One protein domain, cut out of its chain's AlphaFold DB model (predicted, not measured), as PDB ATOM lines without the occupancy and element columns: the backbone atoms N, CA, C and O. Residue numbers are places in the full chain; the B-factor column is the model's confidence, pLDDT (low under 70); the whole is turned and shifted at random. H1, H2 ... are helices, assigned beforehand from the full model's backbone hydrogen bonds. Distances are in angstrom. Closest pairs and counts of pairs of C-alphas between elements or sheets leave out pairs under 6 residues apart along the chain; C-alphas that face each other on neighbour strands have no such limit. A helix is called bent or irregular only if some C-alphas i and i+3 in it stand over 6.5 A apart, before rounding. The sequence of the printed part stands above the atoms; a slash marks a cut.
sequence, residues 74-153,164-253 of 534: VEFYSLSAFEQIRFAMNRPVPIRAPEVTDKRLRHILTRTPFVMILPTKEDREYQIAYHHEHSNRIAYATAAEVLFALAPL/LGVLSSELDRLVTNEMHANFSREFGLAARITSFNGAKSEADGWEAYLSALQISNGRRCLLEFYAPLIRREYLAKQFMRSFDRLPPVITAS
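AT A GLANCE: This is residues 74 to 153 and 164 to 253 of the 534 residues of an uncharacterized protein of Rhodotorula taiwanensis (UniProt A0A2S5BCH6). A long bent helix, H9, folds back at residues 217 and 218 into a V whose arms, H9a and H9b, make the core; H5 crosses both arms. H3, H7 and H8 pack on H9a, H2 and H6 on H9b, and H4 lies toward one far end. The printed part has 170 residues with nine named helices, H1 to H9 in order, and no named strand; its class is all helix. It is compact, with a radius of gyration of the C-alphas of 16.8 A, and spans 55 by 36 by 30 A.

HOW THE PARTS SIT: H1, residues 74 to 78, is close to but not clearly touching H2, residues 81 to 89; their closest C-alphas, Phe 76 and Gln 84, are 6.5 A apart. H9, residues 202 to 238, was assigned as one helix by its hydrogen bonds but is bent, C-alphas 216 and 219 being 9.2 A apart; H9a is residues 202 to 216 and H9b 219 to 238. H2 touches H9b, closest C-alphas Ala 88 and Glu 224, 4.5 A. H3, residues 103 to 110, touches H9a at a shallow tilt of 2 degrees, opposite ways, closest C-alphas Leu 105 and Ala 212, 6.1 A. H4, residues 121 to 129, is near H3. H5, residues 132 to 150, touches H9a with residues 132 to 139 alone, about perpendicular at 81 degrees, closest C-alphas Ser 135 and Glu 207, 5.1 A. H6, residues 164 to 174, touches H5, closest C-alphas Ala 144 and Leu 171, 6.2 A. H7, residues 177 to 186, and H8, residues 189 to 192, touch H9a, with closest C-alphas Ala 181 and Ala 203, 4.3 A, and Ala 190 and Glu 202, 5.3 A. Every O i to N i+4 pair is within hydrogen-bond range in H1, H2, H3, H4, H6, H7 and H9a, 14 of 15 in H5 and 12 of 16 in H9b; H8 is too short for one.

IN THESE COORDINATES: H1 begins at C-alpha 74 (23.323, 4.008, 49.318). H5 is 27.0 A long, H9a 21.0 A and H9b 27.8 A, ending at C-alpha 238 (-0.264, -18.870, 61.796).

THE WHOLE: Residues 154 to 163 are not printed; C-alphas 153 and 164 are 13.6 A apart across the cut. The link H2 to H3 is long. Among the residues with pLDDT under 70 are 110 to 135 and 237 to 253.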
ATOM      1  N   VAL A  74      21.948   4.329  48.907       76.44
ATOM      2  CA  VAL A  74      23.323   4.008  49.318       76.44
ATOM      3  C   VAL A  74      23.318   3.228  50.635       76.44
ATOM      4  O   VAL A  74      23.928   2.164  50.716       76.44
ATOM      5  N   GLU A  75      22.580   3.698  51.643       78.56
ATOM      6  CA  GLU A  75      22.452   2.999  52.927       78.56
ATOM      7  C   GLU A  75      21.727   1.656  52.762       78.56
ATOM      8  O   GLU A  75      22.218   0.636  53.246       78.56
ATOM      9  N   PHE A  76      20.615   1.616  52.018       77.50
ATOM     10  CA  PHE A  76      19.865   0.381  51.776       77.50
ATOM     11  C   PHE A  76      20.721  -0.694  51.091       77.50
ATOM     12  O   PHE A  76      20.735  -1.836  51.546       77.50
ATOM     13  N   TYR A  77      21.474  -0.351  50.042       77.88
ATOM     14  CA  TYR A  77      22.352  -1.314  49.366       77.88
ATOM     15  C   TYR A  77      23.659  -1.597  50.130       77.88
ATOM     16  O   TYR A  77      24.333  -2.572  49.799       77.88
ATOM     17  N   SER A  78      23.994  -0.821  51.170       75.75
ATOM     18  CA  SER A  78      25.101  -1.140  52.088       75.75
ATOM     19  C   SER A  78      24.745  -2.216  53.127       75.75
ATOM     20  O   SER A  78      25.635  -2.920  53.608       75.75
ATOM     21  N   LEU A  79      23.453  -2.385  53.449       71.75
ATOM     22  CA  LEU A  79      22.963  -3.476  54.297       71.75
ATOM     23  C   LEU A  79      23.237  -4.843  53.659       71.75
ATOM     24  O   LEU A  79      23.154  -5.004  52.436       71.75
ATOM     25  N   SER A  80      23.451  -5.874  54.486       77.12
ATOM     26  CA  SER A  80      23.488  -7.252  53.986       77.12
ATOM     27  C   SER A  80      22.152  -7.630  53.329       77.12
ATOM     28  O   SER A  80      21.094  -7.152  53.736       77.12
ATOM     29  N   ALA A  81      22.162  -8.521  52.330       74.12
ATOM     30  CA  ALA A  81      20.938  -8.898  51.607       74.12
ATOM     31  C   ALA A  81      19.811  -9.392  52.544       74.12
ATOM     32  O   ALA A  81      18.636  -9.125  52.306       74.12
ATOM     33  N   PHE A  82      20.165 -10.053  53.651       74.44
ATOM     34  CA  PHE A  82      19.216 -10.513  54.668       74.44
ATOM     35  C   PHE A  82      18.628  -9.363  55.501       74.44
ATOM     36  O   PHE A  82      17.455  -9.397  55.871       74.44
ATOM     37  N   GLU A  83      19.407  -8.312  55.761       74.12
ATOM     38  CA  GLU A  83      18.930  -7.088  56.412       74.12
ATOM     39  C   GLU A  83      18.093  -6.219  55.471       74.12
ATOM     40  O   GLU A  83      17.086  -5.682  55.920       74.12
ATOM     41  N   GLN A  84      18.411  -6.165  54.172       78.06
ATOM     42  CA  GLN A  84      17.548  -5.553  53.149       78.06
ATOM     43  C   GLN A  84      16.147  -6.186  53.156       78.06
ATOM     44  O   GLN A  84      15.142  -5.475  53.188       78.06
ATOM     45  N   ILE A  85      16.073  -7.525  53.193       81.12
ATOM     46  CA  ILE A  85      14.806  -8.271  53.287       81.12
ATOM     47  C   ILE A  85      14.098  -7.974  54.618       81.12
ATOM     48  O   ILE A  85      12.906  -7.683  54.617       81.12
ATOM     49  N   ARG A  86      14.804  -7.996  55.757       78.50
ATOM     50  CA  ARG A  86      14.219  -7.716  57.086       78.50
ATOM     51  C   ARG A  86      13.693  -6.288  57.229       78.50
ATOM     52  O   ARG A  86      12.597  -6.100  57.749       78.50
ATOM     53  N   PHE A  87      14.433  -5.302  56.731       82.12
ATOM     54  CA  PHE A  87      14.000  -3.910  56.658       82.12
ATOM     55  C   PHE A  87      12.738  -3.778  55.793       82.12
ATOM     56  O   PHE A  87      11.734  -3.235  56.252       82.12
ATOM     57  N   ALA A  88      12.747  -4.359  54.589       85.94
ATOM     58  CA  ALA A  88      11.599  -4.346  53.688       85.94
ATOM     59  C   ALA A  88      10.364  -5.037  54.294       85.94
ATOM     60  O   ALA A  88       9.270  -4.488  54.245       85.94
ATOM     61  N   MET A  89      10.530  -6.195  54.939       82.19
ATOM     62  CA  MET A  89       9.457  -6.900  55.652       82.19
ATOM     63  C   MET A  89       8.846  -6.092  56.800       82.19
ATOM     64  O   MET A  89       7.672  -6.296  57.113       82.19
ATOM     65  N   ASN A  90       9.621  -5.218  57.447       79.81
ATOM     66  CA  ASN A  90       9.160  -4.367  58.544       79.81
ATOM     67  C   ASN A  90       8.445  -3.088  58.068       79.81
ATOM     68  O   ASN A  90       7.888  -2.372  58.902       79.81
ATOM     69  N   ARG A  91       8.397  -2.815  56.754       81.81
ATOM     70  CA  ARG A  91       7.522  -1.781  56.180       81.81
ATOM     71  C   ARG A  91       6.035  -2.120  56.413       81.81
ATOM     72  O   ARG A  91       5.688  -3.297  56.554       81.81
ATOM     73  N   PRO A  92       5.137  -1.116  56.441       79.38
ATOM     74  CA  PRO A  92       3.698  -1.369  56.405       79.38
ATOM     75  C   PRO A  92       3.309  -2.120  55.123       79.38
ATOM     76  O   PRO A  92       3.945  -1.966  54.081       79.38
ATOM     77  N   VAL A  93       2.235  -2.911  55.190       84.94
ATOM     78  CA  VAL A  93       1.665  -3.571  54.005       84.94
ATOM     79  C   VAL A  93       1.227  -2.492  53.001       84.94
ATOM     80  O   VAL A  93       0.492  -1.579  53.388       84.94
ATOM     81  N   PRO A  94       1.654  -2.556  51.725       86.94
ATOM     82  CA  PRO A  94       1.294  -1.543  50.743       86.94
ATOM     83  C   PRO A  94      -0.203  -1.594  50.426       86.94
ATOM     84  O   PRO A  94      -0.755  -2.651  50.147       86.94
ATOM     85  N   ILE A  95      -0.848  -0.425  50.415       85.62
ATOM     86  CA  ILE A  95      -2.274  -0.255  50.061       85.62
ATOM     87  C   ILE A  95      -2.426   0.120  48.567       85.62
ATOM     88  O   ILE A  95      -3.524   0.198  48.024       85.62
ATOM     89  N   ARG A  96      -1.312   0.382  47.868       85.50
ATOM     90  CA  ARG A  96      -1.267   0.732  46.440       85.50
ATOM     91  C   ARG A  96      -0.047   0.091  45.783       85.50
ATOM     92  O   ARG A  96       1.029   0.083  46.374       85.50
ATOM     93  N   ALA A  97      -0.210  -0.377  44.550       87.06
ATOM     94  CA  ALA A  97       0.904  -0.813  43.716       87.06
ATOM     95  C   ALA A  97       1.748   0.404  43.273       87.06
ATOM     96  O   ALA A  97       1.168   1.357  42.739       87.06
ATOM     97  N   PRO A  98       3.081   0.409  43.479       89.38
ATOM     98  CA  PRO A  98       3.960   1.477  43.003       89.38
ATOM     99  C   PRO A  98       3.948   1.602  41.473       89.38
ATOM    100  O   PRO A  98       3.718   0.637  40.741       89.38
ATOM    101  N   GLU A  99       4.208   2.806  40.965       87.25
ATOM    102  CA  GLU A  99       4.249   3.029  39.521       87.25
ATOM    103  C   GLU A  99       5.595   2.596  38.924       87.25
ATOM    104  O   GLU A  99       6.658   2.941  39.436       87.25
ATOM    105  N   VAL A 100       5.532   1.868  37.805       84.88
ATOM    106  CA  VAL A 100       6.683   1.549  36.947       84.88
ATOM    107  C   VAL A 100       7.210   2.861  36.353       84.88
ATOM    108  O   VAL A 100       6.488   3.543  35.619       84.88
ATOM    109  N   THR A 101       8.444   3.229  36.704       85.12
ATOM    110  CA  THR A 101       9.094   4.491  36.296       85.12
ATOM    111  C   THR A 101       9.430   4.529  34.806       85.12
ATOM    112  O   THR A 101       9.307   5.580  34.172       85.12
ATOM    113  N   ASP A 102       9.814   3.390  34.224       79.69
ATOM    114  CA  ASP A 102      10.103   3.280  32.798       79.69
ATOM    115  C   ASP A 102       8.799   3.360  31.991       79.69
ATOM    116  O   ASP A 102       7.975   2.441  31.973       79.69
ATOM    117  N   LYS A 103       8.643   4.473  31.271       76.19
ATOM    118  CA  LYS A 103       7.511   4.740  30.379       76.19
ATOM    119  C   LYS A 103       7.348   3.662  29.299       76.19
ATOM    120  O   LYS A 103       6.216   3.418  28.889       76.19
ATOM    121  N   ARG A 104       8.429   2.999  28.863       73.38
ATOM    122  CA  ARG A 104       8.403   1.900  27.879       73.38
ATOM    123  C   ARG A 104       7.747   0.658  28.479       73.38
ATOM    124  O   ARG A 104       6.735   0.197  27.958       73.38
ATOM    125  N   LEU A 105       8.254   0.170  29.613       73.94
ATOM    126  CA  LEU A 105       7.682  -0.980  30.329       73.94
ATOM    127  C   LEU A 105       6.243  -0.717  30.789       73.94
ATOM    128  O   LEU A 105       5.378  -1.576  30.627       73.94
ATOM    129  N   ARG A 106       5.954   0.495  31.280       74.75
ATOM    130  CA  ARG A 106       4.593   0.937  31.616       74.75
ATOM    131  C   ARG A 106       3.659   0.902  30.405       74.75
ATOM    132  O   ARG A 106       2.539   0.426  30.533       74.75
ATOM    133  N   HIS A 107       4.105   1.367  29.237       70.69
ATOM    134  CA  HIS A 107       3.305   1.311  28.012       70.69
ATOM    135  C   HIS A 107       3.077  -0.133  27.538       70.69
ATOM    136  O   HIS A 107       1.956  -0.470  27.174       70.69
ATOM    137  N   ILE A 108       4.093  -1.002  27.602       69.88
ATOM    138  CA  ILE A 108       3.976  -2.432  27.257       69.88
ATOM    139  C   ILE A 108       2.960  -3.141  28.170       69.88
ATOM    140  O   ILE A 108       2.131  -3.902  27.676       69.88
ATOM    141  N   LEU A 109       2.972  -2.850  29.477       71.69
ATOM    142  CA  LEU A 109       2.000  -3.359  30.457       71.69
ATOM    143  C   LEU A 109       0.545  -2.983  30.121       71.69
ATOM    144  O   LEU A 109      -0.349  -3.807  30.295       71.69
ATOM    145  N   THR A 110       0.294  -1.747  29.677       69.81
ATOM    146  CA  THR A 110      -1.068  -1.193  29.535       69.81
ATOM    147  C   THR A 110      -1.570  -1.111  28.087       69.81
ATOM    148  O   THR A 110      -2.578  -0.450  27.830       69.81
ATOM    149  N   ARG A 111      -0.858  -1.692  27.112       61.84
ATOM    150  CA  ARG A 111      -1.233  -1.633  25.691       61.84
ATOM    151  C   ARG A 111      -2.157  -2.785  25.298       61.84
ATOM    152  O   ARG A 111      -1.712  -3.921  25.127       61.84
ATOM    153  N   THR A 112      -3.427  -2.460  25.063       53.50
ATOM    154  CA  THR A 112      -4.445  -3.384  24.542       53.50
ATOM    155  C   THR A 112      -3.932  -4.124  23.295       53.50
ATOM    156  O   THR A 112      -3.406  -3.465  22.394       53.50
ATOM    157  N   PRO A 113      -4.090  -5.462  23.191       53.00
ATOM    158  CA  PRO A 113      -3.556  -6.258  22.082       53.00
ATOM    159  C   PRO A 113      -4.377  -6.104  20.785       53.00
ATOM    160  O   PRO A 113      -4.961  -7.056  20.275       53.00
ATOM    161  N   PHE A 114      -4.397  -4.892  20.228       39.84
ATOM    162  CA  PHE A 114      -4.932  -4.584  18.903       39.84
ATOM    163  C   PHE A 114      -3.812  -4.092  17.974       39.84
ATOM    164  O   PHE A 114      -3.116  -3.122  18.263       39.84
ATOM    165  N   VAL A 115      -3.674  -4.774  16.832       39.03
ATOM    166  CA  VAL A 115      -2.907  -4.347  15.645       39.03
ATOM    167  C   VAL A 115      -1.434  -3.966  15.908       39.03
ATOM    168  O   VAL A 115      -0.951  -2.917  15.489       39.03
ATOM    169  N   MET A 116      -0.659  -4.869  16.520       41.59
ATOM    170  CA  MET A 116       0.803  -4.900  16.324       41.59
ATOM    171  C   MET A 116       1.161  -5.930  15.248       41.59
ATOM    172  O   MET A 116       1.530  -7.062  15.550       41.59
ATOM    173  N   ILE A 117       1.029  -5.526  13.979       42.09
ATOM    174  CA  ILE A 117       1.308  -6.368  12.796       42.09
ATOM    175  C   ILE A 117       2.777  -6.827  12.761       42.09
ATOM    176  O   ILE A 117       3.069  -7.944  12.338       42.09
ATOM    177  N   LEU A 118       3.697  -6.002  13.271       41.72
ATOM    178  CA  LEU A 118       5.077  -6.380  13.571       41.72
ATOM    179  C   LEU A 118       5.496  -5.758  14.916       41.72
ATOM    180  O   LEU A 118       5.314  -4.553  15.090       41.72
ATOM    181  N   PRO A 119       6.098  -6.518  15.851       49.47
ATOM    182  CA  PRO A 119       6.892  -5.926  16.921       49.47
ATOM    183  C   PRO A 119       8.198  -5.374  16.337       49.47
ATOM    184  O   PRO A 119       8.843  -6.041  15.516       49.47
ATOM    185  N   THR A 120       8.600  -4.180  16.772       54.38
ATOM    186  CA  THR A 120       9.903  -3.591  16.425       54.38
ATOM    187  C   THR A 120      11.057  -4.438  16.981       54.38
ATOM    188  O   THR A 120      10.852  -5.364  17.773       54.38
ATOM    189  N   LYS A 121      12.303  -4.146  16.575       52.53
ATOM    190  CA  LYS A 121      13.478  -4.818  17.163       52.53
ATOM    191  C   LYS A 121      13.557  -4.580  18.676       52.53
ATOM    192  O   LYS A 121      13.753  -5.539  19.413       52.53
ATOM    193  N   GLU A 122      13.302  -3.346  19.118       50.06
ATOM    194  CA  GLU A 122      13.242  -2.996  20.542       50.06
ATOM    195  C   GLU A 122      12.145  -3.799  21.258       50.06
ATOM    196  O   GLU A 122      12.443  -4.480  22.236       50.06
ATOM    197  N   ASP A 123      10.913  -3.831  20.728       50.84
ATOM    198  CA  ASP A 123       9.814  -4.612  21.327       50.84
ATOM    199  C   ASP A 123      10.188  -6.090  21.529       50.84
ATOM    200  O   ASP A 123       9.842  -6.677  22.552       50.84
ATOM    201  N   ARG A 124      10.903  -6.705  20.573       51.22
ATOM    202  CA  ARG A 124      11.355  -8.103  20.684       51.22
ATOM    203  C   ARG A 124      12.404  -8.294  21.775       51.22
ATOM    204  O   ARG A 124      12.352  -9.293  22.486       51.22
ATOM    205  N   GLU A 125      13.350  -7.374  21.913       47.41
ATOM    206  CA  GLU A 125      14.409  -7.474  22.923       47.41
ATOM    207  C   GLU A 125      13.851  -7.256  24.338       47.41
ATOM    208  O   GLU A 125      14.151  -8.048  25.237       47.41
ATOM    209  N   TYR A 126      12.927  -6.303  24.515       50.94
ATOM    210  CA  TYR A 126      12.167  -6.164  25.763       50.94
ATOM    211  C   TYR A 126      11.283  -7.396  26.041       50.94
ATOM    212  O   TYR A 126      11.297  -7.893  27.165       50.94
ATOM    213  N   GLN A 127      10.585  -7.968  25.049       53.84
ATOM    214  CA  GLN A 127       9.795  -9.207  25.219       53.84
ATOM    215  C   GLN A 127      10.642 -10.420  25.645       53.84
ATOM    216  O   GLN A 127      10.159 -11.270  26.391       53.84
ATOM    217  N   ILE A 128      11.900 -10.511  25.199       46.75
ATOM    218  CA  ILE A 128      12.816 -11.597  25.590       46.75
ATOM    219  C   ILE A 128      13.276 -11.441  27.048       46.75
ATOM    220  O   ILE A 128      13.395 -12.444  27.753       46.75
ATOM    221  N   ALA A 129      13.486 -10.211  27.530       41.19
ATOM    222  CA  ALA A 129      13.712  -9.950  28.955       41.19
ATOM    223  C   ALA A 129      12.442 -10.210  29.793       41.19
ATOM    224  O   ALA A 129      12.511 -10.758  30.891       41.19
ATOM    225  N   TYR A 130      11.276  -9.879  29.237       55.06
ATOM    226  CA  TYR A 130       9.948  -9.983  29.847       55.06
ATOM    227  C   TYR A 130       9.301 -11.376  29.700       55.06
ATOM    228  O   TYR A 130       8.081 -11.520  29.621       55.06
ATOM    229  N   HIS A 131      10.112 -12.435  29.634       57.84
ATOM    230  CA  HIS A 131       9.607 -13.800  29.507       57.84
ATOM    231  C   HIS A 131       8.941 -14.257  30.819       57.84
ATOM    232  O   HIS A 131       9.523 -14.109  31.891       57.84
ATOM    233  N   HIS A 132       7.781 -14.914  30.739       54.84
ATOM    234  CA  HIS A 132       7.043 -15.468  31.893       54.84
ATOM    235  C   HIS A 132       7.860 -16.452  32.769       54.84
ATOM    236  O   HIS A 132       7.556 -16.699  33.935       54.84
ATOM    237  N   GLU A 133       8.944 -17.018  32.226       56.62
ATOM    238  CA  GLU A 133       9.901 -17.807  33.010       56.62
ATOM    239  C   GLU A 133      10.808 -16.961  33.917       56.62
ATOM    240  O   GLU A 133      11.288 -17.471  34.927       56.62
ATOM    241  N   HIS A 134      11.093 -15.706  33.558       61.72
ATOM    242  CA  HIS A 134      11.832 -14.773  34.409       61.72
ATOM    243  C   HIS A 134      10.929 -14.210  35.510       61.72
ATOM    244  O   HIS A 134      11.366 -14.131  36.656       61.72
ATOM    245  N   SER A 135       9.663 -13.919  35.194       66.50
ATOM    246  CA  SER A 135       8.695 -13.367  36.147       66.50
ATOM    247  C   SER A 135       8.414 -14.303  37.324       66.50
ATOM    248  O   SER A 135       8.539 -13.903  38.483       66.50
ATOM    249  N   ASN A 136       8.177 -15.586  37.036       72.62
ATOM    250  CA  ASN A 136       8.048 -16.629  38.052       72.62
ATOM    251  C   ASN A 136       9.270 -16.681  38.980       72.62
ATOM    252  O   ASN A 136       9.128 -16.719  40.199       72.62
ATOM    253  N   ARG A 137      10.491 -16.631  38.428       77.81
ATOM    254  CA  ARG A 137      11.728 -16.706  39.229       77.81
ATOM    255  C   ARG A 137      11.870 -15.531  40.196       77.81
ATOM    256  O   ARG A 137      12.404 -15.735  41.279       77.81
ATOM    257  N   ILE A 138      11.390 -14.340  39.838       82.31
ATOM    258  CA  ILE A 138      11.410 -13.155  40.711       82.31
ATOM    259  C   ILE A 138      10.462 -13.348  41.900       82.31
ATOM    260  O   ILE A 138      10.859 -13.113  43.045       82.31
ATOM    261  N   ALA A 139       9.246 -13.838  41.643       84.44
ATOM    262  CA  ALA A 139       8.269 -14.140  42.686       84.44
ATOM    263  C   ALA A 139       8.775 -15.248  43.632       84.44
ATOM    264  O   ALA A 139       8.902 -15.020  44.836       84.44
ATOM    265  N   TYR A 140       9.179 -16.402  43.084       84.75
ATOM    266  CA  TYR A 140       9.720 -17.531  43.854       84.75
ATOM    267  C   TYR A 140      10.984 -17.166  44.646       84.75
ATOM    268  O   TYR A 140      11.087 -17.528  45.816       84.75
ATOM    269  N   ALA A 141      11.937 -16.429  44.059       83.56
ATOM    270  CA  ALA A 141      13.148 -16.024  44.774       83.56
ATOM    271  C   ALA A 141      12.832 -15.077  45.938       83.56
ATOM    272  O   ALA A 141      13.320 -15.292  47.044       83.56
ATOM    273  N   THR A 142      11.979 -14.071  45.719       84.81
ATOM    274  CA  THR A 142      11.636 -13.091  46.762       84.81
ATOM    275  C   THR A 142      10.813 -13.725  47.886       84.81
ATOM    276  O   THR A 142      11.054 -13.452  49.060       84.81
ATOM    277  N   ALA A 143       9.878 -14.619  47.559       85.12
ATOM    278  CA  ALA A 143       9.110 -15.345  48.565       85.12
ATOM    279  C   ALA A 143       9.981 -16.336  49.357       85.12
ATOM    280  O   ALA A 143       9.815 -16.446  50.570       85.12
ATOM    281  N   ALA A 144      10.951 -17.002  48.719       81.75
ATOM    282  CA  ALA A 144      11.915 -17.860  49.408       81.75
ATOM    283  C   ALA A 144      12.838 -17.051  50.335       81.75
ATOM    284  O   ALA A 144      13.046 -17.434  51.482       81.75
ATOM    285  N   GLU A 145      13.344 -15.907  49.868       83.25
ATOM    286  CA  GLU A 145      14.115 -14.941  50.662       83.25
ATOM    287  C   GLU A 145      13.352 -14.478  51.915       83.25
ATOM    288  O   GLU A 145      13.903 -14.485  53.018       83.25
ATOM    289  N   VAL A 146      12.068 -14.138  51.763       82.12
ATOM    290  CA  VAL A 146      11.172 -13.769  52.870       82.12
ATOM    291  C   VAL A 146      10.916 -14.950  53.805       82.12
ATOM    292  O   VAL A 146      11.023 -14.789  55.018       82.12
ATOM    293  N   LEU A 147      10.653 -16.150  53.283       77.81
ATOM    294  CA  LEU A 147      10.477 -17.353  54.101       77.81
ATOM    295  C   LEU A 147      11.736 -17.705  54.898       77.81
ATOM    296  O   LEU A 147      11.616 -18.034  56.071       77.81
ATOM    297  N   PHE A 148      12.939 -17.577  54.334       76.62
ATOM    298  CA  PHE A 148      14.186 -17.754  55.091       76.62
ATOM    299  C   PHE A 148      14.404 -16.670  56.160       76.62
ATOM    300  O   PHE A 148      15.111 -16.917  57.136       76.62
ATOM    301  N   ALA A 149      13.808 -15.485  56.000       74.69
ATOM    302  CA  ALA A 149      13.894 -14.389  56.965       74.69
ATOM    303  C   ALA A 149      12.776 -14.393  58.032       74.69
ATOM    304  O   ALA A 149      12.961 -13.777  59.085       74.69
ATOM    305  N   LEU A 150      11.653 -15.081  57.773       69.94
ATOM    306  CA  LEU A 150      10.525 -15.300  58.696       69.94
ATOM    307  C   LEU A 150      10.531 -16.671  59.374       69.94
ATOM    308  O   LEU A 150       9.887 -16.824  60.410       69.94
ATOM    309  N   ALA A 151      11.218 -17.661  58.800       63.31
ATOM    310  CA  ALA A 151      11.390 -18.965  59.417       63.31
ATOM    311  C   ALA A 151      11.935 -18.768  60.837       63.31
ATOM    312  O   ALA A 151      12.904 -18.016  61.009       63.31
ATOM    313  N   PRO A 152      11.349 -19.421  61.855       51.06
ATOM    314  CA  PRO A 152      11.877 -19.321  63.198       51.06
ATOM    315  C   PRO A 152      13.326 -19.804  63.182       51.06
ATOM    316  O   PRO A 152      13.621 -20.959  62.866       51.06
ATOM    317  N   LEU A 153      14.231 -18.907  63.567       42.97
ATOM    318  CA  LEU A 153      15.502 -19.296  64.154       42.97
ATOM    319  C   LEU A 153      15.149 -19.949  65.495       42.97
ATOM    320  O   LEU A 153      15.177 -19.271  66.519       42.97
ATOM    321  N   LEU A 164      14.177 -28.529  54.913       51.81
ATOM    322  CA  LEU A 164      13.988 -27.787  53.657       51.81
ATOM    323  C   LEU A 164      12.649 -28.083  52.957       51.81
ATOM    324  O   LEU A 164      12.089 -27.200  52.314       51.81
ATOM    325  N   GLY A 165      12.098 -29.291  53.126       52.88
ATOM    326  CA  GLY A 165      10.784 -29.660  52.588       52.88
ATOM    327  C   GLY A 165       9.612 -28.842  53.150       52.88
ATOM    328  O   GLY A 165       8.658 -28.592  52.420       52.88
ATOM    329  N   VAL A 166       9.689 -28.367  54.401       58.69
ATOM    330  CA  VAL A 166       8.650 -27.503  55.001       58.69
ATOM    331  C   VAL A 166       8.705 -26.095  54.406       58.69
ATOM    332  O   VAL A 166       7.671 -25.507  54.103       58.69
ATOM    333  N   LEU A 167       9.910 -25.565  54.177       63.44
ATOM    334  CA  LEU A 167      10.075 -24.277  53.500       63.44
ATOM    335  C   LEU A 167       9.634 -24.355  52.031       63.44
ATOM    336  O   LEU A 167       9.008 -23.418  51.548       63.44
ATOM    337  N   SER A 168       9.883 -25.480  51.349       68.00
ATOM    338  CA  SER A 168       9.369 -25.711  49.991       68.00
ATOM    339  C   SER A 168       7.840 -25.723  49.952       68.00
ATOM    340  O   SER A 168       7.259 -25.058  49.104       68.00
ATOM    341  N   SER A 169       7.168 -26.416  50.879       71.81
ATOM    342  CA  SER A 169       5.703 -26.525  50.849       71.81
ATOM    343  C   SER A 169       4.978 -25.217  51.191       71.81
ATOM    344  O   SER A 169       3.904 -24.956  50.648       71.81
ATOM    345  N   GLU A 170       5.556 -24.359  52.036       72.69
ATOM    346  CA  GLU A 170       5.032 -23.003  52.257       72.69
ATOM    347  C   GLU A 170       5.395 -22.036  51.112       72.69
ATOM    348  O   GLU A 170       4.594 -21.155  50.800       72.69
ATOM    349  N   LEU A 171       6.526 -22.230  50.420       79.19
ATOM    350  CA  LEU A 171       6.870 -21.484  49.201       79.19
ATOM    351  C   LEU A 171       5.885 -21.788  48.063       79.19
ATOM    352  O   LEU A 171       5.283 -20.867  47.512       79.19
ATOM    353  N   ASP A 172       5.656 -23.072  47.782       79.44
ATOM    354  CA  ASP A 172       4.710 -23.541  46.764       79.44
ATOM    355  C   ASP A 172       3.254 -23.138  47.085       79.44
ATOM    356  O   ASP A 172       2.427 -23.063  46.181       79.44
ATOM    357  N   ARG A 173       2.927 -22.831  48.353       80.81
ATOM    358  CA  ARG A 173       1.636 -22.237  48.758       80.81
ATOM    359  C   ARG A 173       1.559 -20.738  48.462       80.81
ATOM    360  O   ARG A 173       0.529 -20.257  47.986       80.81
ATOM    361  N   LEU A 174       2.601 -19.990  48.819       79.94
ATOM    362  CA  LEU A 174       2.609 -18.524  48.757       79.94
ATOM    363  C   LEU A 174       2.781 -17.988  47.330       79.94
ATOM    364  O   LEU A 174       2.316 -16.887  47.041       79.94
ATOM    365  N   VAL A 175       3.391 -18.773  46.439       84.94
ATOM    366  CA  VAL A 175       3.674 -18.410  45.038       84.94
ATOM    367  C   VAL A 175       2.791 -19.218  44.072       84.94
ATOM    368  O   VAL A 175       3.242 -19.762  43.065       84.94
ATOM    369  N   THR A 176       1.499 -19.324  44.399       85.75
ATOM    370  CA  THR A 176       0.484 -19.915  43.512       85.75
ATOM    371  C   THR A 176      -0.119 -18.873  42.573       85.75
ATOM    372  O   THR A 176      -0.297 -17.710  42.938       85.75
ATOM    373  N   ASN A 177      -0.555 -19.314  41.388       85.19
ATOM    374  CA  ASN A 177      -1.335 -18.484  40.467       85.19
ATOM    375  C   ASN A 177      -2.603 -17.909  41.128       85.19
ATOM    376  O   ASN A 177      -3.008 -16.801  40.797       85.19
ATOM    377  N   GLU A 178      -3.225 -18.619  42.076       87.12
ATOM    378  CA  GLU A 178      -4.383 -18.103  42.814       87.12
ATOM    379  C   GLU A 178      -4.001 -16.917  43.714       87.12
ATOM    380  O   GLU A 178      -4.636 -15.866  43.639       87.12
ATOM    381  N   MET A 179      -2.910 -17.018  44.484       87.50
ATOM    382  CA  MET A 179      -2.406 -15.892  45.283       87.50
ATOM    383  C   MET A 179      -1.965 -14.710  44.412       87.50
ATOM    384  O   MET A 179      -2.279 -13.562  44.725       87.50
ATOM    385  N   HIS A 180      -1.309 -14.969  43.280       89.00
ATOM    386  CA  HIS A 180      -0.943 -13.929  42.317       89.00
ATOM    387  C   HIS A 180      -2.169 -13.249  41.691       89.00
ATOM    388  O   HIS A 180      -2.192 -12.024  41.589       89.00
ATOM    389  N   ALA A 181      -3.222 -13.995  41.343       86.31
ATOM    390  CA  ALA A 181      -4.494 -13.431  40.887       86.31
ATOM    391  C   ALA A 181      -5.205 -12.621  41.989       86.31
ATOM    392  O   ALA A 181      -5.770 -11.562  41.714       86.31
ATOM    393  N   ASN A 182      -5.135 -13.063  43.249       88.75
ATOM    394  CA  ASN A 182      -5.680 -12.327  44.392       88.75
ATOM    395  C   ASN A 182      -4.991 -10.966  44.560       88.75
ATOM    396  O   ASN A 182      -5.683  -9.949  44.574       88.75
ATOM    397  N   PHE A 183      -3.654 -10.914  44.572       90.50
ATOM    398  CA  PHE A 183      -2.920  -9.642  44.602       90.50
ATOM    399  C   PHE A 183      -3.186  -8.781  43.348       90.50
ATOM    400  O   PHE A 183      -3.379  -7.569  43.447       90.50
ATOM    401  N   SER A 184      -3.261  -9.397  42.161       87.62
ATOM    402  CA  SER A 184      -3.577  -8.708  40.899       87.62
ATOM    403  C   SER A 184      -4.923  -7.976  40.955       87.62
ATOM    404  O   SER A 184      -5.051  -6.862  40.439       87.62
ATOM    405  N   ARG A 185      -5.919  -8.567  41.626       86.44
ATOM    406  CA  ARG A 185      -7.232  -7.953  41.871       86.44
ATOM    407  C   ARG A 185      -7.202  -6.937  43.013       86.44
ATOM    408  O   ARG A 185      -7.738  -5.848  42.835       86.44
ATOM    409  N   GLU A 186      -6.532  -7.240  44.127       88.94
ATOM    410  CA  GLU A 186      -6.377  -6.344  45.289       88.94
ATOM    411  C   GLU A 186      -5.823  -4.967  44.886       88.94
ATOM    412  O   GLU A 186      -6.354  -3.933  45.287       88.94
ATOM    413  N   PHE A 187      -4.807  -4.945  44.020       88.06
ATOM    414  CA  PHE A 187      -4.182  -3.711  43.535       88.06
ATOM    415  C   PHE A 187      -4.789  -3.152  42.235       88.06
ATOM    416  O   PHE A 187      -4.245  -2.208  41.652       88.06
ATOM    417  N   GLY A 188      -5.896  -3.729  41.749       81.19
ATOM    418  CA  GLY A 188      -6.553  -3.332  40.497       81.19
ATOM    419  C   GLY A 188      -5.683  -3.508  39.245       81.19
ATOM    420  O   GLY A 188      -5.949  -2.897  38.210       81.19
ATOM    421  N   LEU A 189      -4.624  -4.315  39.326       77.69
ATOM    422  CA  LEU A 189      -3.673  -4.551  38.241       77.69
ATOM    423  C   LEU A 189      -4.286  -5.408  37.129       77.69
ATOM    424  O   LEU A 189      -4.061  -5.101  35.964       77.69
ATOM    425  N   ALA A 190      -5.150  -6.372  37.459       70.44
ATOM    426  CA  ALA A 190      -5.885  -7.185  36.481       70.44
ATOM    427  C   ALA A 190      -6.699  -6.352  35.462       70.44
ATOM    428  O   ALA A 190      -6.850  -6.756  34.313       70.44
ATOM    429  N   ALA A 191      -7.180  -5.165  35.857       65.88
ATOM    430  CA  ALA A 191      -7.909  -4.239  34.982       65.88
ATOM    431  C   ALA A 191      -7.008  -3.205  34.272       65.88
ATOM    432  O   ALA A 191      -7.447  -2.549  33.330       65.88
ATOM    433  N   ARG A 192      -5.759  -3.030  34.729       66.25
ATOM    434  CA  ARG A 192      -4.784  -2.066  34.179       66.25
ATOM    435  C   ARG A 192      -3.783  -2.720  33.227       66.25
ATOM    436  O   ARG A 192      -3.270  -2.046  32.339       66.25
ATOM    437  N   ILE A 193      -3.485  -4.000  33.436       69.00
ATOM    438  CA  ILE A 193      -2.497  -4.770  32.682       69.00
ATOM    439  C   ILE A 193      -3.224  -5.576  31.613       69.00
ATOM    440  O   ILE A 193      -3.758  -6.655  31.862       69.00
ATOM    441  N   THR A 194      -3.239  -5.042  30.402       57.62
ATOM    442  CA  THR A 194      -3.762  -5.738  29.229       57.62
ATOM    443  C   THR A 194      -2.829  -6.882  28.848       57.62
ATOM    444  O   THR A 194      -1.619  -6.693  28.731       57.62
ATOM    445  N   SER A 195      -3.380  -8.075  28.627       52.38
ATOM    446  CA  SER A 195      -2.611  -9.297  28.389       52.38
ATOM    447  C   SER A 195      -1.796  -9.250  27.089       52.38
ATOM    448  O   SER A 195      -2.284  -9.560  26.001       52.38
ATOM    449  N   PHE A 196      -0.512  -8.904  27.202       45.56
ATOM    450  CA  PHE A 196       0.399  -8.822  26.062       45.56
ATOM    451  C   PHE A 196       0.663 -10.217  25.459       45.56
ATOM    452  O   PHE A 196       1.469 -10.986  25.978       45.56
ATOM    453  N   ASN A 197      -0.036 -10.548  24.367       43.44
ATOM    454  CA  ASN A 197       0.191 -11.701  23.477       43.44
ATOM    455  C   ASN A 197       0.425 -13.083  24.139       43.44
ATOM    456  O   ASN A 197       1.064 -13.951  23.543       43.44
ATOM    457  N   GLY A 198      -0.106 -13.343  25.340       45.97
ATOM    458  CA  GLY A 198       0.052 -14.667  25.956       45.97
ATOM    459  C   GLY A 198      -0.215 -14.803  27.452       45.97
ATOM    460  O   GLY A 198      -0.353 -15.940  27.901       45.97
ATOM    461  N   ALA A 199      -0.333 -13.705  28.204       51.84
ATOM    462  CA  ALA A 199      -0.875 -13.744  29.564       51.84
ATOM    463  C   ALA A 199      -2.328 -14.261  29.519       51.84
ATOM    464  O   ALA A 199      -3.182 -13.663  28.862       51.84
ATOM    465  N   LYS A 200      -2.592 -15.402  30.159       59.22
ATOM    466  CA  LYS A 200      -3.882 -16.124  30.127       59.22
ATOM    467  C   LYS A 200      -4.679 -15.965  31.418       59.22
ATOM    468  O   LYS A 200      -5.822 -16.408  31.482       59.22
ATOM    469  N   SER A 201      -4.071 -15.376  32.439       72.50
ATOM    470  CA  SER A 201      -4.606 -15.239  33.786       72.50
ATOM    471  C   SER A 201      -4.173 -13.919  34.424       72.50
ATOM    472  O   SER A 201      -3.165 -13.320  34.047       72.50
ATOM    473  N   GLU A 202      -4.911 -13.489  35.446       80.00
ATOM    474  CA  GLU A 202      -4.573 -12.314  36.264       80.00
ATOM    475  C   GLU A 202      -3.211 -12.470  36.972       80.00
ATOM    476  O   GLU A 202      -2.538 -11.475  37.252       80.00
ATOM    477  N   ALA A 203      -2.796 -13.721  37.217       82.56
ATOM    478  CA  ALA A 203      -1.514 -14.101  37.802       82.56
ATOM    479  C   ALA A 203      -0.325 -13.779  36.887       82.56
ATOM    480  O   ALA A 203       0.654 -13.190  37.344       82.56
ATOM    481  N   ASP A 204      -0.440 -14.088  35.589       76.31
ATOM    482  CA  ASP A 204       0.590 -13.743  34.602       76.31
ATOM    483  C   ASP A 204       0.835 -12.222  34.606       76.31
ATOM    484  O   ASP A 204       1.977 -11.768  34.573       76.31
ATOM    485  N   GLY A 205      -0.241 -11.427  34.707       77.19
ATOM    486  CA  GLY A 205      -0.174  -9.966  34.805       77.19
ATOM    487  C   GLY A 205       0.524  -9.469  36.078       77.19
ATOM    488  O   GLY A 205       1.325  -8.538  36.008       77.19
ATOM    489  N   TRP A 206       0.276 -10.112  37.222       86.12
ATOM    490  CA  TRP A 206       0.942  -9.802  38.495       86.12
ATOM    491  C   TRP A 206       2.454 -10.040  38.435       86.12
ATOM    492  O   TRP A 206       3.244  -9.152  38.754       86.12
ATOM    493  N   GLU A 207       2.877 -11.218  37.982       84.38
ATOM    494  CA  GLU A 207       4.297 -11.575  37.899       84.38
ATOM    495  C   GLU A 207       5.040 -10.700  36.881       84.38
ATOM    496  O   GLU A 207       6.171 -10.258  37.116       84.38
ATOM    497  N   ALA A 208       4.397 -10.423  35.747       78.94
ATOM    498  CA  ALA A 208       4.917  -9.536  34.719       78.94
ATOM    499  C   ALA A 208       5.094  -8.102  35.264       78.94
ATOM    500  O   ALA A 208       6.139  -7.483  35.056       78.94
ATOM    501  N   TYR A 209       4.153  -7.614  36.081       85.31
ATOM    502  CA  TYR A 209       4.299  -6.354  36.814       85.31
ATOM    503  C   TYR A 209       5.451  -6.365  37.831       85.31
ATOM    504  O   TYR A 209       6.243  -5.423  37.828       85.31
ATOM    505  N   LEU A 210       5.620  -7.421  38.642       88.38
ATOM    506  CA  LEU A 210       6.781  -7.539  39.545       88.38
ATOM    507  C   LEU A 210       8.111  -7.497  38.769       88.38
ATOM    508  O   LEU A 210       9.091  -6.909  39.230       88.38
ATOM    509  N   SER A 211       8.128  -8.068  37.561       82.88
ATOM    510  CA  SER A 211       9.287  -8.044  36.659       82.88
ATOM    511  C   SER A 211       9.584  -6.638  36.145       82.88
ATOM    512  O   SER A 211      10.724  -6.184  36.227       82.88
ATOM    513  N   ALA A 212       8.561  -5.927  35.657       81.12
ATOM    514  CA  ALA A 212       8.693  -4.531  35.247       81.12
ATOM    515  C   ALA A 212       9.200  -3.664  36.407       81.12
ATOM    516  O   ALA A 212      10.161  -2.921  36.230       81.12
ATOM    517  N   LEU A 213       8.612  -3.824  37.598       86.44
ATOM    518  CA  LEU A 213       8.966  -3.079  38.803       86.44
ATOM    519  C   LEU A 213      10.430  -3.295  39.211       86.44
ATOM    520  O   LEU A 213      11.116  -2.325  39.527       86.44
ATOM    521  N   GLN A 214      10.938  -4.532  39.161       87.50
ATOM    522  CA  GLN A 214      12.350  -4.797  39.455       87.50
ATOM    523  C   GLN A 214      13.292  -4.166  38.419       87.50
ATOM    524  O   GLN A 214      14.366  -3.694  38.792       87.50
ATOM    525  N   ILE A 215      12.914  -4.156  37.136       82.75
ATOM    526  CA  ILE A 215      13.740  -3.594  36.057       82.75
ATOM    527  C   ILE A 215      13.745  -2.058  36.108       82.75
ATOM    528  O   ILE A 215      14.799  -1.456  35.925       82.75
ATOM    529  N   SER A 216      12.602  -1.418  36.377       83.19
ATOM    530  CA  SER A 216      12.465   0.044  36.329       83.19
ATOM    531  C   SER A 216      12.758   0.749  37.657       83.19
ATOM    532  O   SER A 216      13.352   1.825  37.668       83.19
ATOM    533  N   ASN A 217      12.345   0.156  38.783       84.94
ATOM    534  CA  ASN A 217      12.445   0.754  40.121       84.94
ATOM    535  C   ASN A 217      13.485   0.033  41.009       84.94
ATOM    536  O   ASN A 217      13.673   0.399  42.171       84.94
ATOM    537  N   GLY A 218      14.158  -0.996  40.486       85.81
ATOM    538  CA  GLY A 218      15.200  -1.742  41.188       85.81
ATOM    539  C   GLY A 218      14.690  -2.732  42.244       85.81
ATOM    540  O   GLY A 218      13.509  -2.796  42.598       85.81
ATOM    541  N   ARG A 219      15.626  -3.525  42.786       85.62
ATOM    542  CA  ARG A 219      15.337  -4.567  43.790       85.62
ATOM    543  C   ARG A 219      14.755  -3.996  45.085       85.62
ATOM    544  O   ARG A 219      13.894  -4.645  45.670       85.62
ATOM    545  N   ARG A 220      15.173  -2.799  45.514       87.88
ATOM    546  CA  ARG A 220      14.610  -2.138  46.700       87.88
ATOM    547  C   ARG A 220      13.090  -1.985  46.603       87.88
ATOM    548  O   ARG A 220      12.383  -2.434  47.497       87.88
ATOM    549  N   CYS A 221      12.595  -1.397  45.513       88.75
ATOM    550  CA  CYS A 221      11.168  -1.125  45.343       88.75
ATOM    551  C   CYS A 221      10.344  -2.421  45.247       88.75
ATOM    552  O   CYS A 221       9.268  -2.507  45.836       88.75
ATOM    553  N   LEU A 222      10.886  -3.461  44.596       91.19
ATOM    554  CA  LEU A 222      10.306  -4.807  44.625       91.19
ATOM    555  C   LEU A 222      10.194  -5.349  46.061       91.19
ATOM    556  O   LEU A 222       9.135  -5.850  46.435       91.19
ATOM    557  N   LEU A 223      11.262  -5.261  46.862       90.31
ATOM    558  CA  LEU A 223      11.276  -5.775  48.235       90.31
ATOM    559  C   LEU A 223      10.314  -4.997  49.145       90.31
ATOM    560  O   LEU A 223       9.487  -5.620  49.805       90.31
ATOM    561  N   GLU A 224      10.376  -3.661  49.159       90.06
ATOM    562  CA  GLU A 224       9.500  -2.812  49.988       90.06
ATOM    563  C   GLU A 224       8.007  -2.962  49.629       90.06
ATOM    564  O   GLU A 224       7.153  -2.697  50.472       90.06
ATOM    565  N   PHE A 225       7.680  -3.430  48.418       92.44
ATOM    566  CA  PHE A 225       6.314  -3.764  48.004       92.44
ATOM    567  C   PHE A 225       5.920  -5.221  48.318       92.44
ATOM    568  O   PHE A 225       4.924  -5.474  48.995       92.44
ATOM    569  N   TYR A 226       6.683  -6.204  47.837       92.88
ATOM    570  CA  TYR A 226       6.258  -7.610  47.836       92.88
ATOM    571  C   TYR A 226       6.598  -8.356  49.138       92.88
ATOM    572  O   TYR A 226       5.856  -9.257  49.535       92.88
ATOM    573  N   ALA A 227       7.656  -7.969  49.862       90.56
ATOM    574  CA  ALA A 227       8.034  -8.650  51.103       90.56
ATOM    575  C   ALA A 227       7.001  -8.485  52.243       90.56
ATOM    576  O   ALA A 227       6.687  -9.492  52.887       90.56
ATOM    577  N   PRO A 228       6.394  -7.299  52.475       88.50
ATOM    578  CA  PRO A 228       5.266  -7.161  53.399       88.50
ATOM    579  C   PRO A 228       4.050  -8.019  53.029       88.50
ATOM    580  O   PRO A 228       3.383  -8.537  53.922       88.50
ATOM    581  N   LEU A 229       3.770  -8.207  51.732       90.25
ATOM    582  CA  LEU A 229       2.646  -9.022  51.256       90.25
ATOM    583  C   LEU A 229       2.879 -10.513  51.530       90.25
ATOM    584  O   LEU A 229       2.032 -11.162  52.137       90.25
ATOM    585  N   ILE A 230       4.053 -11.051  51.195       88.12
ATOM    586  CA  ILE A 230       4.384 -12.447  51.524       88.12
ATOM    587  C   ILE A 230       4.412 -12.669  53.047       88.12
ATOM    588  O   ILE A 230       3.901 -13.680  53.532       88.12
ATOM    589  N   ARG A 231       4.906 -11.695  53.826       84.88
ATOM    590  CA  ARG A 231       4.837 -11.720  55.297       84.88
ATOM    591  C   ARG A 231       3.396 -11.738  55.821       84.88
ATOM    592  O   ARG A 231       3.118 -12.490  56.756       84.88
ATOM    593  N   ARG A 232       2.482 -10.972  55.213       84.81
ATOM    594  CA  ARG A 232       1.041 -10.973  55.527       84.81
ATOM    595  C   ARG A 232       0.443 -12.370  55.343       84.81
ATOM    596  O   ARG A 232      -0.122 -12.911  56.286       84.81
ATOM    597  N   GLU A 233       0.632 -12.976  54.173       84.81
ATOM    598  CA  GLU A 233       0.023 -14.267  53.792       84.81
ATOM    599  C   GLU A 233       0.679 -15.500  54.444       84.81
ATOM    600  O   GLU A 233       0.080 -16.583  54.530       84.81
ATOM    601  N   TYR A 234       1.914 -15.360  54.930       80.75
ATOM    602  CA  TYR A 234       2.555 -16.347  55.797       80.75
ATOM    603  C   TYR A 234       1.956 -16.302  57.209       80.75
ATOM    604  O   TYR A 234       1.427 -17.304  57.697       80.75
ATOM    605  N   LEU A 235       1.960 -15.119  57.835       73.94
ATOM    606  CA  LEU A 235       1.490 -14.936  59.209       73.94
ATOM    607  C   LEU A 235      -0.036 -15.086  59.345       73.94
ATOM    608  O   LEU A 235      -0.492 -15.533  60.395       73.94
ATOM    609  N   ALA A 236      -0.815 -14.825  58.285       70.50
ATOM    610  CA  ALA A 236      -2.272 -15.025  58.242       70.50
ATOM    611  C   ALA A 236      -2.703 -16.404  58.753       70.50
ATOM    612  O   ALA A 236      -3.611 -16.535  59.571       70.50
ATOM    613  N   LYS A 237      -2.011 -17.432  58.258       63.94
ATOM    614  CA  LYS A 237      -2.288 -18.847  58.509       63.94
ATOM    615  C   LYS A 237      -1.789 -19.305  59.886       63.94
ATOM    616  O   LYS A 237      -2.283 -20.298  60.409       63.94
ATOM    617  N   GLN A 238      -0.828 -18.585  60.471       59.47
ATOM    618  CA  GLN A 238      -0.264 -18.870  61.796       59.47
ATOM    619  C   GLN A 238      -1.025 -18.152  62.927       59.47
ATOM    620  O   GLN A 238      -1.183 -18.714  64.007       59.47
ATOM    621  N   PHE A 239      -1.542 -16.943  62.679       57.19
ATOM    622  CA  PHE A 239      -2.146 -16.065  63.691       57.19
ATOM    623  C   PHE A 239      -3.562 -15.613  63.289       57.19
ATOM    624  O   PHE A 239      -3.842 -14.423  63.153       57.19
ATOM    625  N   MET A 240      -4.480 -16.574  63.124       46.62
ATOM    626  CA  MET A 240      -5.810 -16.406  62.502       46.62
ATOM    627  C   MET A 240      -6.807 -15.406  63.156       46.62
ATOM    628  O   MET A 240      -7.983 -15.425  62.790       46.62
ATOM    629  N   ARG A 241      -6.430 -14.568  64.142       38.72
ATOM    630  CA  ARG A 241      -7.387 -13.720  64.900       38.72
ATOM    631  C   ARG A 241      -6.957 -12.293  65.293       38.72
ATOM    632  O   ARG A 241      -7.754 -11.615  65.935       38.72
ATOM    633  N   SER A 242      -5.775 -11.789  64.924       40.47
ATOM    634  CA  SER A 242      -5.329 -10.449  65.377       40.47
ATOM    635  C   SER A 242      -4.396  -9.736  64.387       40.47
ATOM    636  O   SER A 242      -3.190  -9.629  64.604       40.47
ATOM    637  N   PHE A 243      -4.961  -9.240  63.282       41.84
ATOM    638  CA  PHE A 243      -4.183  -8.827  62.106       41.84
ATOM    639  C   PHE A 243      -3.500  -7.448  62.177       41.84
ATOM    640  O   PHE A 243      -2.476  -7.247  61.528       41.84
ATOM    641  N   ASP A 244      -3.998  -6.511  62.987       44.59
ATOM    642  CA  ASP A 244      -3.561  -5.100  62.959       44.59
ATOM    643  C   ASP A 244      -2.107  -4.857  63.421       44.59
ATOM    644  O   ASP A 244      -1.636  -3.716  63.446       44.59
ATOM    645  N   ARG A 245      -1.394  -5.901  63.867       47.22
ATOM    646  CA  ARG A 245      -0.048  -5.815  64.459       47.22
ATOM    647  C   ARG A 245       0.817  -7.030  64.105       47.22
ATOM    648  O   ARG A 245       1.127  -7.842  64.972       47.22
ATOM    649  N   LEU A 246       1.252  -7.133  62.847       51.72
ATOM    650  CA  LEU A 246       2.275  -8.115  62.454       51.72
ATOM    651  C   LEU A 246       3.564  -7.885  63.281       51.72
ATOM    652  O   LEU A 246       4.164  -6.811  63.147       51.72
ATOM    653  N   PRO A 247       4.018  -8.847  64.112       53.12
ATOM    654  CA  PRO A 247       5.105  -8.629  65.070       53.12
ATOM    655  C   PRO A 247       6.420  -8.310  64.340       53.12
ATOM    656  O   PRO A 247       6.776  -9.045  63.413       53.12
ATOM    657  N   PRO A 248       7.116  -7.206  64.680       56.56
ATOM    658  CA  PRO A 248       8.280  -6.743  63.930       56.56
ATOM    659  C   PRO A 248       9.402  -7.781  63.961       56.56
ATOM    660  O   PRO A 248       9.673  -8.397  64.991       56.56
ATOM    661  N   VAL A 249      10.077  -7.957  62.827       56.41
ATOM    662  CA  VAL A 249      11.230  -8.852  62.710       56.41
ATOM    663  C   VAL A 249      12.423  -8.160  63.364       56.41
ATOM    664  O   VAL A 249      13.059  -7.298  62.755       56.41
ATOM    665  N   ILE A 250      12.664  -8.501  64.631       49.66
ATOM    666  CA  ILE A 250      13.698  -7.909  65.489       49.66
ATOM    667  C   ILE A 250      15.088  -8.150  64.882       49.66
ATOM    668  O   ILE A 250      15.411  -9.268  64.467       49.66
ATOM    669  N   THR A 251      15.937  -7.120  64.859       43.53
ATOM    670  CA  THR A 251      17.346  -7.241  64.455       43.53
ATOM    671  C   THR A 251      18.282  -6.683  65.526       43.53
ATOM    672  O   THR A 251      17.904  -5.831  66.327       43.53
ATOM    673  N   ALA A 252      19.546  -7.115  65.515       38.38
ATOM    674  CA  ALA A 252      20.582  -6.483  66.335       38.38
ATOM    675  C   ALA A 252      20.799  -4.999  65.954       38.38
ATOM    676  O   ALA A 252      21.165  -4.190  66.800       38.38
ATOM    677  N   SER A 253      20.516  -4.640  64.696       39.31
ATOM    678  CA  SER A 253      20.598  -3.281  64.153       39.31
ATOM    679  C   SER A 253      19.418  -2.370  64.539       39.31
ATOM    680  O   SER A 253      19.597  -1.153  64.584       39.31
TER     681      SER A 253